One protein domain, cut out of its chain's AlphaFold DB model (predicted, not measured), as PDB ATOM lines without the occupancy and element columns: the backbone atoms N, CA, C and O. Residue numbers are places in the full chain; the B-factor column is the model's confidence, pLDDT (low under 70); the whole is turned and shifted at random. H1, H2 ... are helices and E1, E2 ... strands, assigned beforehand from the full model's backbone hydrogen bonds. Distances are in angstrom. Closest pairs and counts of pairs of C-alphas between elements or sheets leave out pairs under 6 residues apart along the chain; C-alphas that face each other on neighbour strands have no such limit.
ATOM      1  N   GLN A   2     -57.724  -3.199  87.038       36.78
ATOM      2  CA  GLN A   2     -57.219  -3.919  88.230       36.78
ATOM      3  C   GLN A   2     -58.261  -4.059  89.364       36.78
ATOM      4  O   GLN A   2     -58.482  -5.167  89.834       36.78
ATOM      5  N   HIS A   3     -59.008  -2.996  89.689       44.09
ATOM      6  CA  HIS A   3     -60.111  -3.016  90.673       44.09
ATOM      7  C   HIS A   3     -61.299  -3.964  90.376       44.09
ATOM      8  O   HIS A   3     -62.139  -4.156  91.245       44.09
ATOM      9  N   LEU A   4     -61.404  -4.530  89.167       46.28
ATOM     10  CA  LEU A   4     -62.397  -5.562  88.813       46.28
ATOM     11  C   LEU A   4     -61.808  -6.981  88.823       46.28
ATOM     12  O   LEU A   4     -62.554  -7.945  88.708       46.28
ATOM     13  N   LEU A   5     -60.485  -7.119  88.949       46.41
ATOM     14  CA  LEU A   5     -59.785  -8.408  89.003       46.41
ATOM     15  C   LEU A   5     -59.445  -8.830  90.444       46.41
ATOM     16  O   LEU A   5     -59.066  -9.973  90.668       46.41
ATOM     17  N   SER A   6     -59.599  -7.934  91.424       48.41
ATOM     18  CA  SER A   6     -59.218  -8.154  92.826       48.41
ATOM     19  C   SER A   6     -60.252  -8.892  93.688       48.41
ATOM     20  O   SER A   6     -59.936  -9.220  94.824       48.41
ATOM     21  N   HIS A   7     -61.473  -9.142  93.192       42.69
ATOM     22  CA  HIS A   7     -62.585  -9.667  94.011       42.69
ATOM     23  C   HIS A   7     -63.106 -11.065  93.639       42.69
ATOM     24  O   HIS A   7     -63.979 -11.578  94.332       42.69
ATOM     25  N   THR A   8     -62.573 -11.718  92.601       40.75
ATOM     26  CA  THR A   8     -62.943 -13.105  92.247       40.75
ATOM     27  C   THR A   8     -61.719 -13.896  91.764       40.75
ATOM     28  O   THR A   8     -61.392 -13.829  90.576       40.75
ATOM     29  N   PRO A   9     -61.038 -14.677  92.627       43.53
ATOM     30  CA  PRO A   9     -59.848 -15.454  92.259       43.53
ATOM     31  C   PRO A   9     -60.174 -16.746  91.473       43.53
ATOM     32  O   PRO A   9     -59.505 -17.763  91.628       43.53
ATOM     33  N   ALA A  10     -61.208 -16.728  90.621       45.84
ATOM     34  CA  ALA A  10     -61.695 -17.893  89.883       45.84
ATOM     35  C   ALA A  10     -62.072 -17.554  88.425       45.84
ATOM     36  O   ALA A  10     -63.131 -17.007  88.144       45.84
ATOM     37  N   GLN A  11     -61.193 -17.936  87.493       55.81
ATOM     38  CA  GLN A  11     -61.497 -18.263  86.087       55.81
ATOM     39  C   GLN A  11     -62.348 -17.275  85.245       55.81
ATOM     40  O   GLN A  11     -63.087 -17.700  84.356       55.81
ATOM     41  N   CYS A  12     -62.186 -15.958  85.417       53.69
ATOM     42  CA  CYS A  12     -62.574 -14.994  84.376       53.69
ATOM     43  C   CYS A  12     -61.652 -15.150  83.154       53.69
ATOM     44  O   CYS A  12     -60.547 -14.602  83.121       53.69
ATOM     45  N   LEU A  13     -62.093 -15.914  82.152       60.78
ATOM     46  CA  LEU A  13     -61.296 -16.224  80.968       60.78
ATOM     47  C   LEU A  13     -61.394 -15.059  79.969       60.78
ATOM     48  O   LEU A  13     -62.306 -14.971  79.147       60.78
ATOM     49  N   LEU A  14     -60.463 -14.111  80.095       61.91
ATOM     50  CA  LEU A  14     -60.411 -12.896  79.285       61.91
ATOM     51  C   LEU A  14     -60.027 -13.225  77.832       61.91
ATOM     52  O   LEU A  14     -58.847 -13.360  77.509       61.91
ATOM     53  N   LEU A  15     -61.020 -13.325  76.944       58.94
ATOM     54  CA  LEU A  15     -60.823 -13.673  75.533       58.94
ATOM     55  C   LEU A  15     -60.309 -12.497  74.697       58.94
ATOM     56  O   LEU A  15     -60.977 -11.971  73.808       58.94
ATOM     57  N   CYS A  16     -59.053 -12.136  74.948       51.84
ATOM     58  CA  CYS A  16     -58.235 -11.329  74.050       51.84
ATOM     59  C   CYS A  16     -57.838 -12.144  72.805       51.84
ATOM     60  O   CYS A  16     -56.665 -12.453  72.601       51.84
ATOM     61  N   LEU A  17     -58.820 -12.480  71.962       51.19
ATOM     62  CA  LEU A  17     -58.590 -12.997  70.614       51.19
ATOM     63  C   LEU A  17     -57.977 -11.881  69.757       51.19
ATOM     64  O   LEU A  17     -58.668 -11.088  69.123       51.19
ATOM     65  N   SER A  18     -56.647 -11.805  69.783       45.94
ATOM     66  CA  SER A  18     -55.828 -10.809  69.083       45.94
ATOM     67  C   SER A  18     -55.627 -11.105  67.590       45.94
ATOM     68  O   SER A  18     -54.958 -10.331  66.908       45.94
ATOM     69  N   SER A  19     -56.220 -12.185  67.068       47.66
ATOM     70  CA  SER A  19     -56.224 -12.508  65.638       47.66
ATOM     71  C   SER A  19     -57.464 -11.912  64.951       47.66
ATOM     72  O   SER A  19     -58.579 -12.346  65.241       47.66
ATOM     73  N   PRO A  20     -57.320 -10.945  64.023       52.03
ATOM     74  CA  PRO A  20     -58.452 -10.238  63.413       52.03
ATOM     75  C   PRO A  20     -59.194 -11.035  62.320       52.03
ATOM     76  O   PRO A  20     -60.047 -10.470  61.640       52.03
ATOM     77  N   SER A  21     -58.866 -12.316  62.117       54.50
ATOM     78  CA  SER A  21     -59.408 -13.175  61.050       54.50
ATOM     79  C   SER A  21     -60.414 -14.237  61.517       54.50
ATOM     80  O   SER A  21     -60.953 -14.967  60.686       54.50
ATOM     81  N   SER A  22     -60.689 -14.347  62.821       62.38
ATOM     82  CA  SER A  22     -61.713 -15.264  63.343       62.38
ATOM     83  C   SER A  22     -63.115 -14.830  62.903       62.38
ATOM     84  O   SER A  22     -63.515 -13.690  63.129       62.38
ATOM     85  N   SER A  23     -63.880 -15.745  62.298       78.94
ATOM     86  CA  SER A  23     -65.268 -15.490  61.900       78.94
ATOM     87  C   SER A  23     -66.174 -15.241  63.115       78.94
ATOM     88  O   SER A  23     -65.903 -15.710  64.223       78.94
ATOM     89  N   SER A  24     -67.285 -14.523  62.908       80.50
ATOM     90  CA  SER A  24     -68.280 -14.246  63.959       80.50
ATOM     91  C   SER A  24     -68.834 -15.523  64.600       80.50
ATOM     92  O   SER A  24     -69.038 -15.554  65.812       80.50
ATOM     93  N   HIS A  25     -68.991 -16.591  63.811       84.88
ATOM     94  CA  HIS A  25     -69.368 -17.920  64.296       84.88
ATOM     95  C   HIS A  25     -68.345 -18.485  65.287       84.88
ATOM     96  O   HIS A  25     -68.721 -18.762  66.416       84.88
ATOM     97  N   ALA A  26     -67.050 -18.525  64.951       86.88
ATOM     98  CA  ALA A  26     -66.027 -19.052  65.863       86.88
ATOM     99  C   ALA A  26     -65.949 -18.277  67.200       86.88
ATOM    100  O   ALA A  26     -65.631 -18.850  68.241       86.88
ATOM    101  N   LEU A  27     -66.268 -16.976  67.183       88.00
ATOM    102  CA  LEU A  27     -66.407 -16.146  68.385       88.00
ATOM    103  C   LEU A  27     -67.657 -16.498  69.212       88.00
ATOM    104  O   LEU A  27     -67.568 -16.541  70.440       88.00
ATOM    105  N   PHE A  28     -68.792 -16.777  68.565       92.50
ATOM    106  CA  PHE A  28     -69.994 -17.293  69.228       92.50
ATOM    107  C   PHE A  28     -69.763 -18.699  69.801       92.50
ATOM    108  O   PHE A  28     -70.011 -18.900  70.986       92.50
ATOM    109  N   ASP A  29     -69.227 -19.633  69.015       93.62
ATOM    110  CA  ASP A  29     -69.010 -21.032  69.405       93.62
ATOM    111  C   ASP A  29     -68.063 -21.134  70.612       93.62
ATOM    112  O   ASP A  29     -68.328 -21.869  71.567       93.62
ATOM    113  N   TYR A  30     -66.988 -20.331  70.628       92.00
ATOM    114  CA  TYR A  30     -66.093 -20.254  71.782       92.00
ATOM    115  C   TYR A  30     -66.801 -19.643  73.000       92.00
ATOM    116  O   TYR A  30     -66.709 -20.193  74.098       92.00
ATOM    117  N   ALA A  31     -67.516 -18.521  72.842       93.50
ATOM    118  CA  ALA A  31     -68.242 -17.894  73.949       93.50
ATOM    119  C   ALA A  31     -69.310 -18.834  74.538       93.50
ATOM    120  O   ALA A  31     -69.455 -18.906  75.758       93.50
ATOM    121  N   HIS A  32     -70.000 -19.593  73.687       95.00
ATOM    122  CA  HIS A  32     -70.988 -20.597  74.064       95.00
ATOM    123  C   HIS A  32     -70.338 -21.753  74.835       95.00
ATOM    124  O   HIS A  32     -70.801 -22.098  75.917       95.00
ATOM    125  N   SER A  33     -69.224 -22.298  74.332       95.06
ATOM    126  CA  SER A  33     -68.453 -23.360  74.998       95.06
ATOM    127  C   SER A  33     -67.898 -22.922  76.365       95.06
ATOM    128  O   SER A  33     -68.001 -23.639  77.364       95.06
ATOM    129  N   ALA A  34     -67.365 -21.701  76.457       93.88
ATOM    130  CA  ALA A  34     -66.858 -21.151  77.712       93.88
ATOM    131  C   ALA A  34     -67.978 -20.922  78.747       93.88
ATOM    132  O   ALA A  34     -67.807 -21.289  79.912       93.88
ATOM    133  N   LEU A  35     -69.132 -20.390  78.325       95.06
ATOM    134  CA  LEU A  35     -70.309 -20.232  79.186       95.06
ATOM    135  C   LEU A  35     -70.924 -21.583  79.589       95.06
ATOM    136  O   LEU A  35     -71.289 -21.740  80.752       95.06
ATOM    137  N   SER A  36     -70.989 -22.583  78.696       95.38
ATOM    138  CA  SER A  36     -71.489 -23.926  79.045       95.38
ATOM    139  C   SER A  36     -70.598 -24.622  80.077       95.38
ATOM    140  O   SER A  36     -71.103 -25.366  80.913       95.38
ATOM    141  N   ALA A  37     -69.293 -24.328  80.065       94.50
ATOM    142  CA  ALA A  37     -68.329 -24.737  81.088       94.50
ATOM    143  C   ALA A  37     -68.366 -23.871  82.372       94.50
ATOM    144  O   ALA A  37     -67.446 -23.950  83.188       94.50
ATOM    145  N   GLY A  38     -69.384 -23.017  82.546       94.75
ATOM    146  CA  GLY A  38     -69.588 -22.170  83.729       94.75
ATOM    147  C   GLY A  38     -68.621 -20.987  83.860       94.75
ATOM    148  O   GLY A  38     -68.589 -20.333  84.903       94.75
ATOM    149  N   LYS A  39     -67.808 -20.694  82.837       95.19
ATOM    150  CA  LYS A  39     -66.777 -19.649  82.903       95.19
ATOM    151  C   LYS A  39     -67.353 -18.306  82.483       95.19
ATOM    152  O   LYS A  39     -68.120 -18.212  81.530       95.19
ATOM    153  N   SER A  40     -66.953 -17.246  83.181       92.75
ATOM    154  CA  SER A  40     -67.384 -15.887  82.849       92.75
ATOM    155  C   SER A  40     -66.644 -15.367  81.614       92.75
ATOM    156  O   SER A  40     -65.416 -15.465  81.538       92.75
ATOM    157  N   VAL A  41     -67.392 -14.804  80.663       93.50
ATOM    158  CA  VAL A  41     -66.919 -14.406  79.331       93.50
ATOM    159  C   VAL A  41     -67.069 -12.898  79.135       93.50
ATOM    160  O   VAL A  41     -68.146 -12.324  79.305       93.50
ATOM    161  N   LEU A  42     -65.981 -12.254  78.712       92.25
ATOM    162  CA  LEU A  42     -65.967 -10.853  78.296       92.25
ATOM    163  C   LEU A  42     -65.711 -10.772  76.790       92.25
ATOM    164  O   LEU A  42     -64.595 -11.028  76.341       92.25
ATOM    165  N   ILE A  43     -66.732 -10.396  76.020       89.44
ATOM    166  CA  ILE A  43     -66.619 -10.238  74.565       89.44
ATOM    167  C   ILE A  43     -66.199  -8.788  74.263       89.44
ATOM    168  O   ILE A  43     -66.938  -7.849  74.589       89.44
ATOM    169  N   PRO A  44     -65.029  -8.536  73.647       82.81
ATOM    170  CA  PRO A  44     -64.721  -7.212  73.125       82.81
ATOM    171  C   PRO A  44     -65.649  -6.895  71.944       82.81
ATOM    172  O   PRO A  44     -65.904  -7.765  71.117       82.81
ATOM    173  N   ARG A  45     -66.141  -5.654  71.827       75.94
ATOM    174  CA  ARG A  45     -66.943  -5.206  70.672       75.94
ATOM    175  C   ARG A  45     -66.055  -4.499  69.633       75.94
ATOM    176  O   ARG A  45     -65.917  -3.275  69.714       75.94
ATOM    177  N   PRO A  46     -65.438  -5.204  68.661       57.88
ATOM    178  CA  PRO A  46     -64.928  -4.554  67.461       57.88
ATOM    179  C   PRO A  46     -66.105  -3.975  66.666       57.88
ATOM    180  O   PRO A  46     -67.246  -4.422  66.796       57.88
ATOM    181  N   ALA A  47     -65.825  -2.993  65.809       52.28
ATOM    182  CA  ALA A  47     -66.847  -2.323  65.000       52.28
ATOM    183  C   ALA A  47     -67.530  -3.239  63.958       52.28
ATOM    184  O   ALA A  47     -68.514  -2.834  63.352       52.28
ATOM    185  N   SER A  48     -67.014  -4.456  63.762       50.22
ATOM    186  CA  SER A  48     -67.435  -5.430  62.751       50.22
ATOM    187  C   SER A  48     -68.097  -6.700  63.309       50.22
ATOM    188  O   SER A  48     -68.451  -7.573  62.519       50.22
ATOM    189  N   LEU A  49     -68.268  -6.854  64.634       64.12
ATOM    190  CA  LEU A  49     -68.863  -8.082  65.187       64.12
ATOM    191  C   LEU A  49     -70.390  -8.111  64.994       64.12
ATOM    192  O   LEU A  49     -71.158  -7.695  65.862       64.12
ATOM    193  N   GLN A  50     -70.820  -8.648  63.853       75.94
ATOM    194  CA  GLN A  50     -72.187  -9.116  63.639       75.94
ATOM    195  C   GLN A  50     -72.387 -10.453  64.371       75.94
ATOM    196  O   GLN A  50     -72.237 -11.525  63.786       75.94
ATOM    197  N   LEU A  51     -72.708 -10.386  65.666       85.12
ATOM    198  CA  LEU A  51     -73.476 -11.448  66.320       85.12
ATOM    199  C   LEU A  51     -74.942 -11.268  65.917       85.12
ATOM    200  O   LEU A  51     -75.458 -10.150  65.994       85.12
ATOM    201  N   SER A  52     -75.623 -12.341  65.516       88.94
ATOM    202  CA  SER A  52     -77.066 -12.270  65.269       88.94
ATOM    203  C   SER A  52     -77.838 -12.042  66.578       88.94
ATOM    204  O   SER A  52     -77.367 -12.380  67.669       88.94
ATOM    205  N   SER A  53     -79.063 -11.515  66.487       84.19
ATOM    206  CA  SER A  53     -79.930 -11.360  67.668       84.19
ATOM    207  C   SER A  53     -80.227 -12.710  68.343       84.19
ATOM    208  O   SER A  53     -80.220 -12.806  69.569       84.19
ATOM    209  N   SER A  54     -80.364 -13.790  67.562       89.75
ATOM    210  CA  SER A  54     -80.499 -15.159  68.082       89.75
ATOM    211  C   SER A  54     -79.247 -15.645  68.826       89.75
ATOM    212  O   SER A  54     -79.375 -16.179  69.925       89.75
ATOM    213  N   GLN A  55     -78.041 -15.396  68.303       93.00
ATOM    214  CA  GLN A  55     -76.780 -15.716  68.986       93.00
ATOM    215  C   GLN A  55     -76.619 -14.919  70.289       93.00
ATOM    216  O   GLN A  55     -76.246 -15.480  71.320       93.00
ATOM    217  N   ALA A  56     -76.942 -13.621  70.278       90.81
ATOM    218  CA  ALA A  56     -76.892 -12.779  71.472       90.81
ATOM    219  C   ALA A  56     -77.874 -13.254  72.561       90.81
ATOM    220  O   ALA A  56     -77.497 -13.328  73.735       90.81
ATOM    221  N   LYS A  57     -79.103 -13.636  72.178       92.25
ATOM    222  CA  LYS A  57     -80.091 -14.240  73.087       92.25
ATOM    223  C   LYS A  57     -79.601 -15.581  73.643       92.25
ATOM    224  O   LYS A  57     -79.617 -15.751  74.857       92.25
ATOM    225  N   ALA A  58     -79.078 -16.475  72.799       94.44
ATOM    226  CA  ALA A  58     -78.567 -17.783  73.217       94.44
ATOM    227  C   ALA A  58     -77.430 -17.678  74.252       94.44
ATOM    228  O   ALA A  58     -77.524 -18.280  75.321       94.44
ATOM    229  N   LEU A  59     -76.402 -16.849  74.008       95.38
ATOM    230  CA  LEU A  59     -75.331 -16.625  74.995       95.38
ATOM    231  C   LEU A  59     -75.870 -16.020  76.301       95.38
ATOM    232  O   LEU A  59     -75.416 -16.377  77.386       95.38
ATOM    233  N   THR A  60     -76.850 -15.118  76.215       93.44
ATOM    234  CA  THR A  60     -77.443 -14.470  77.394       93.44
ATOM    235  C   THR A  60     -78.292 -15.446  78.218       93.44
ATOM    236  O   THR A  60     -78.244 -15.409  79.446       93.44
ATOM    237  N   GLN A  61     -79.025 -16.354  77.570       95.31
ATOM    238  CA  GLN A  61     -79.787 -17.418  78.225       95.31
ATOM    239  C   GLN A  61     -78.859 -18.445  78.887       95.31
ATOM    240  O   GLN A  61     -79.041 -18.752  80.062       95.31
ATOM    241  N   LEU A  62     -77.806 -18.882  78.191       95.50
ATOM    242  CA  LEU A  62     -76.809 -19.813  78.728       95.50
ATOM    243  C   LEU A  62     -76.042 -19.214  79.924       95.50
ATOM    244  O   LEU A  62     -75.777 -19.902  80.908       95.50
ATOM    245  N   ALA A  63     -75.741 -17.909  79.885       95.69
ATOM    246  CA  ALA A  63     -75.150 -17.182  81.009       95.69
ATOM    247  C   ALA A  63     -76.096 -17.097  82.224       95.69
ATOM    248  O   ALA A  63     -75.656 -17.318  83.354       95.69
ATOM    249  N   LYS A  64     -77.395 -16.829  82.001       94.69
ATOM    250  CA  LYS A  64     -78.434 -16.864  83.051       94.69
ATOM    251  C   LYS A  64     -78.523 -18.264  83.681       94.69
ATOM    252  O   LYS A  64     -78.482 -18.376  84.904       94.69
ATOM    253  N   GLU A  65     -78.570 -19.314  82.861       96.25
ATOM    254  CA  GLU A  65     -78.682 -20.718  83.287       96.25
ATOM    255  C   GLU A  65     -77.468 -21.184  84.110       96.25
ATOM    256  O   GLU A  65     -77.617 -21.623  85.250       96.25
ATOM    257  N   LYS A  66     -76.246 -21.030  83.580       96.56
ATOM    258  CA  LYS A  66     -75.008 -21.457  84.261       96.56
ATOM    259  C   LYS A  66     -74.533 -20.479  85.349       96.56
ATOM    260  O   LYS A  66     -73.440 -20.650  85.884       96.56
ATOM    261  N   ARG A  67     -75.324 -19.440  85.662       94.44
ATOM    262  CA  ARG A  67     -75.000 -18.323  86.580       94.44
ATOM    263  C   ARG A  67     -73.665 -17.616  86.266       94.44
ATOM    264  O   ARG A  67     -73.091 -16.951  87.129       94.44
ATOM    265  N   ALA A  68     -73.183 -17.731  85.030       93.38
ATOM    266  CA  ALA A  68     -71.923 -17.161  84.570       93.38
ATOM    267  C   ALA A  68     -72.096 -15.690  84.154       93.38
ATOM    268  O   ALA A  68     -73.165 -15.265  83.711       93.38
ATOM    269  N   TRP A  69     -71.042 -14.881  84.275       92.12
ATOM    270  CA  TRP A  69     -71.107 -13.477  83.877       92.12
ATOM    271  C   TRP A  69     -70.776 -13.310  82.390       92.12
ATOM    272  O   TRP A  69     -69.692 -13.686  81.944       92.12
ATOM    273  N   LEU A  70     -71.699 -12.699  81.643       94.00
ATOM    274  CA  LEU A  70     -71.494 -12.249  80.268       94.00
ATOM    275  C   LEU A  70     -71.449 -10.716  80.224       94.00
ATOM    276  O   LEU A  70     -72.386 -10.030  80.648       94.00
ATOM    277  N   GLY A  71     -70.357 -10.176  79.688       91.12
ATOM    278  CA  GLY A  71     -70.182  -8.742  79.483       91.12
ATOM    279  C   GLY A  71     -69.688  -8.410  78.083       91.12
ATOM    280  O   GLY A  71     -68.992  -9.204  77.450       91.12
ATOM    281  N   ILE A  72     -70.010  -7.200  77.622       86.50
ATOM    282  CA  ILE A  72     -69.487  -6.650  76.367       86.50
ATOM    283  C   ILE A  72     -68.658  -5.395  76.666       86.50
ATOM    284  O   ILE A  72     -69.113  -4.473  77.353       86.50
ATOM    285  N   MET A  73     -67.426  -5.341  76.147       84.25
ATOM    286  CA  MET A  73     -66.590  -4.136  76.231       84.25
ATOM    287  C   MET A  73     -66.942  -3.168  75.108       84.25
ATOM    288  O   MET A  73     -66.787  -3.500  73.934       84.25
ATOM    289  N   VAL A  74     -67.315  -1.937  75.456       77.50
ATOM    290  CA  VAL A  74     -67.490  -0.844  74.495       77.50
ATOM    291  C   VAL A  74     -66.314   0.122  74.633       77.50
ATOM    292  O   VAL A  74     -66.193   0.855  75.617       77.50
ATOM    293  N   VAL A  75     -65.428   0.123  73.636       76.00
ATOM    294  CA  VAL A  75     -64.275   1.030  73.576       76.00
ATOM    295  C   VAL A  75     -64.691   2.319  72.869       76.00
ATOM    296  O   VAL A  75     -64.740   2.371  71.641       76.00
ATOM    297  N   LYS A  76     -64.968   3.386  73.628       69.62
ATOM    298  CA  LYS A  76     -65.194   4.714  73.040       69.62
ATOM    299  C   LYS A  76     -63.850   5.420  72.844       69.62
ATOM    300  O   LYS A  76     -63.219   5.862  73.804       69.62
ATOM    301  N   ARG A  77     -63.425   5.544  71.581       58.78
ATOM    302  CA  ARG A  77     -62.363   6.472  71.165       58.78
ATOM    303  C   ARG A  77     -62.983   7.863  71.010       58.78
ATOM    304  O   ARG A  77     -63.788   8.065  70.107       58.78
ATOM    305  N   LYS A  78     -62.616   8.814  71.872       56.78
ATOM    306  CA  LYS A  78     -62.788  10.254  71.610       56.78
ATOM    307  C   LYS A  78     -61.391  10.831  71.371       56.78
ATOM    308  O   LYS A  78     -60.425  10.286  71.898       56.78
ATOM    309  N   THR A  79     -61.263  11.862  70.542       55.31
ATOM    310  CA  THR A  79     -59.980  12.455  70.110       55.31
ATOM    311  C   THR A  79     -58.955  12.559  71.251       55.31
ATOM    312  O   THR A  79     -59.147  13.333  72.185       55.31
ATOM    313  N   GLY A  80     -57.892  11.748  71.190       57.25
ATOM    314  CA  GLY A  80     -56.807  11.710  72.182       57.25
ATOM    315  C   GLY A  80     -56.984  10.777  73.394       57.25
ATOM    316  O   GLY A  80     -56.002  10.544  74.091       57.25
ATOM    317  N   GLN A  81     -58.168  10.202  73.662       43.22
ATOM    318  CA  GLN A  81     -58.381   9.295  74.808       43.22
ATOM    319  C   GLN A  81     -59.265   8.072  74.496       43.22
ATOM    320  O   GLN A  81     -60.400   8.171  74.022       43.22
ATOM    321  N   THR A  82     -58.765   6.892  74.869       52.09
ATOM    322  CA  THR A  82     -59.483   5.609  74.881       52.09
ATOM    323  C   THR A  82     -60.120   5.355  76.248       52.09
ATOM    324  O   THR A  82     -59.477   4.835  77.157       52.09
ATOM    325  N   LYS A  83     -61.416   5.659  76.402       60.62
ATOM    326  CA  LYS A  83     -62.171   5.220  77.590       60.62
ATOM    327  C   LYS A  83     -62.790   3.845  77.327       60.62
ATOM    328  O   LYS A  83     -63.616   3.675  76.430       60.62
ATOM    329  N   VAL A  84     -62.356   2.861  78.112       60.09
ATOM    330  CA  VAL A  84     -62.811   1.467  78.041       60.09
ATOM    331  C   VAL A  84     -63.842   1.226  79.136       60.09
ATOM    332  O   VAL A  84     -63.507   1.283  80.318       60.09
ATOM    333  N   ALA A  85     -65.082   0.934  78.746       59.44
ATOM    334  CA  ALA A  85     -66.144   0.541  79.663       59.44
ATOM    335  C   ALA A  85     -66.587  -0.894  79.359       59.44
ATOM    336  O   ALA A  85     -66.989  -1.200  78.236       59.44
ATOM    337  N   ALA A  86     -66.536  -1.768  80.363       52.88
ATOM    338  CA  ALA A  86     -67.260  -3.031  80.338       52.88
ATOM    339  C   ALA A  86     -68.658  -2.788  80.916       52.88
ATOM    340  O   ALA A  86     -68.776  -2.217  82.002       52.88
ATOM    341  N   LYS A  87     -69.707  -3.210  80.205       63.88
ATOM    342  CA  LYS A  87     -71.062  -3.293  80.759       63.88
ATOM    343  C   LYS A  87     -71.482  -4.762  80.828       63.88
ATOM    344  O   LYS A  87     -71.267  -5.517  79.879       63.88
ATOM    345  N   ARG A  88     -72.078  -5.147  81.958       59.41
ATOM    346  CA  ARG A  88     -72.863  -6.383  82.093       59.41
ATOM    347  C   ARG A  88     -74.094  -6.244  81.197       59.41
ATOM    348  O   ARG A  88     -74.691  -5.168  81.196       59.41
ATOM    349  N   LEU A  89     -74.476  -7.289  80.462       60.09
ATOM    350  CA  LEU A  89     -75.767  -7.264  79.770       60.09
ATOM    351  C   LEU A  89     -76.898  -7.352  80.803       60.09
ATOM    352  O   LEU A  89     -76.926  -8.253  81.639       60.09
ATOM    353  N   THR A  90     -77.815  -6.395  80.731       52.47
ATOM    354  CA  THR A  90     -79.133  -6.421  81.374       52.47
ATOM    355  C   THR A  90     -80.201  -6.513  80.283       52.47
ATOM    356  O   THR A  90     -79.919  -6.193  79.125       52.47
ATOM    357  N   ALA A  91     -81.419  -6.940  80.635       40.50
ATOM    358  CA  ALA A  91     -82.488  -7.233  79.670       40.50
ATOM    359  C   ALA A  91     -82.803  -6.067  78.707       40.50
ATOM    360  O   ALA A  91     -83.048  -6.295  77.528       40.50
ATOM    361  N   VAL A  92     -82.658  -4.818  79.167       44.06
ATOM    362  CA  VAL A  92     -82.769  -3.575  78.370       44.06
ATOM    363  C   VAL A  92     -81.935  -3.609  77.073       44.06
ATOM    364  O   VAL A  92     -82.299  -3.017  76.059       44.06
ATOM    365  N   GLN A  93     -80.803  -4.322  77.060       53.72
ATOM    366  CA  GLN A  93     -79.933  -4.427  75.884       53.72
ATOM    367  C   GLN A  93     -80.361  -5.538  74.897       53.72
ATOM    368  O   GLN A  93     -79.852  -5.570  73.777       53.72
ATOM    369  N   GLU A  94     -81.303  -6.413  75.268       44.50
ATOM    370  CA  GLU A  94     -81.853  -7.469  74.401       44.50
ATOM    371  C   GLU A  94     -82.762  -6.865  73.304       44.50
ATOM    372  O   GLU A  94     -82.682  -7.274  72.143       44.50
ATOM    373  N   ALA A  95     -83.530  -5.813  73.626       39.94
ATOM    374  CA  ALA A  95     -84.375  -5.077  72.675       39.94
ATOM    375  C   ALA A  95     -83.559  -4.298  71.622       39.94
ATOM    376  O   ALA A  95     -83.795  -4.409  70.418       39.94
ATOM    377  N   ALA A  96     -82.519  -3.575  72.055       44.09
ATOM    378  CA  ALA A  96     -81.680  -2.757  71.171       44.09
ATOM    379  C   ALA A  96     -80.898  -3.567  70.110       44.09
ATOM    380  O   ALA A  96     -80.424  -2.998  69.123       44.09
ATOM    381  N   VAL A  97     -80.749  -4.885  70.292       48.56
ATOM    382  CA  VAL A  97     -80.151  -5.792  69.294       48.56
ATOM    383  C   VAL A  97     -81.207  -6.352  68.330       48.56
ATOM    384  O   VAL A  97     -80.884  -6.596  67.170       48.56
ATOM    385  N   ALA A  98     -82.469  -6.498  68.751       42.69
ATOM    386  CA  ALA A  98     -83.565  -6.916  67.872       42.69
ATOM    387  C   ALA A  98     -83.877  -5.863  66.791       42.69
ATOM    388  O   ALA A  98     -83.867  -6.193  65.606       42.69
ATOM    389  N   LEU A  99     -84.016  -4.590  67.182       43.28
ATOM    390  CA  LEU A  99     -84.299  -3.460  66.275       43.28
ATOM    391  C   LEU A  99     -83.245  -3.237  65.170       43.28
ATOM    392  O   LEU A  99     -83.532  -2.598  64.164       43.28
TER     393      LEU A  99
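Overview. This is residues 2 to 99 of the 837 residues of an uncharacterized protein of Jaminaea rosea (UniProt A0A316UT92). Two helices side by side, H2 and H3, pack at one end of a small sheet of three strands, and the tip of the sheet's long hairpin of E2 and E3, residues 77 to 82, sticks out from the body. The short H4 packs on residues 53 to 57 of H3, while residues 2 to 9, of which 2 to 5 belong to H1, stick out from the body; residues 6 to 23 are a long stretch with no named element. The printed part has 98 residues, with four named helices and three named strands in the order H1, H2, E1, H3, E2, E3, H4; the sheet runs E1, E2, E3 and is mixed. The class is mixed, helices and strands, and the whole is compact, with a radius of gyration of the C-alphas of 13.7 A and spans of 40 by 36 by 30 A.

Arrangement. H1, residues 2 to 5, is not on the sheet and is apart from H2, residues 24 to 36. H2 is on the sheet but only grazes it, with its residues 27 to 35; its closest C-alphas to E1, residues 41 to 44, are those of Ala 31 and Val 41, 6.5 A apart. H2 touches H3, residues 53 to 65, the same way at a shallow tilt of 13 degrees, with the C-alphas of His 32 and Leu 59 closest at 6.0 A. H3 too only grazes the sheet, with its residues 59 to 64; its closest C-alphas to E2, residues 70 to 78, are those of Ala 63 and Leu 70, 6.2 A apart. E1, H3 and E2 form a strand-helix-strand unit, two parallel neighbour strands with a helix between them in the chain, and its crossover is right-handed. E1 and E2 are parallel at 23 degrees, with N 43 and O 71 within hydrogen-bond range at 2.9 A. E2 is the inner strand and forms an antiparallel hairpin with E3, residues 81 to 88, at 160 degrees, with N 74 and O 85 at 2.9 A and N 81 and O 78 at 2.9 A. H4, residues 92 to 98, is not on the sheet and touches H3 at that helix's residues 53 to 57 alone, opposite ways at a shallow tilt of 33 degrees, only just short of steep; the closest C-alphas, of Ser 53 and Ala 98, are 5.7 A apart. In H2 and H3 every O i to N i+4 pair is within hydrogen-bond range, in H4 1 of 3 beside 1 of 4 O i to N i+3 pairs, and H1 is too short for an O i to N i+4 pair.

Along the chain. H1 begins at C-alpha 2, (-57.219, -3.919, 88.230), and is 5.2 A long. H2 is 18.2 A long, E1 9.8 A and H3 18.3 A. E2 is 25.6 A long, from C-alpha 70 at (-71.494, -12.249, 80.268), and E3 is 22.6 A. H4 is 11.0 A long and ends at C-alpha 98, (-83.565, -6.916, 67.872).

Size, cuts and confidence. The two C-alphas farthest apart, of Glu 65 and Gly 80, are 40.7 A apart. The printed part has no cut, and its one long link, 18 residues, joins H1 to H2. The mean pLDDT of the printed part is 71.0, and residues 2 to 22, 46 to 49 and 76 to 99 are under 70.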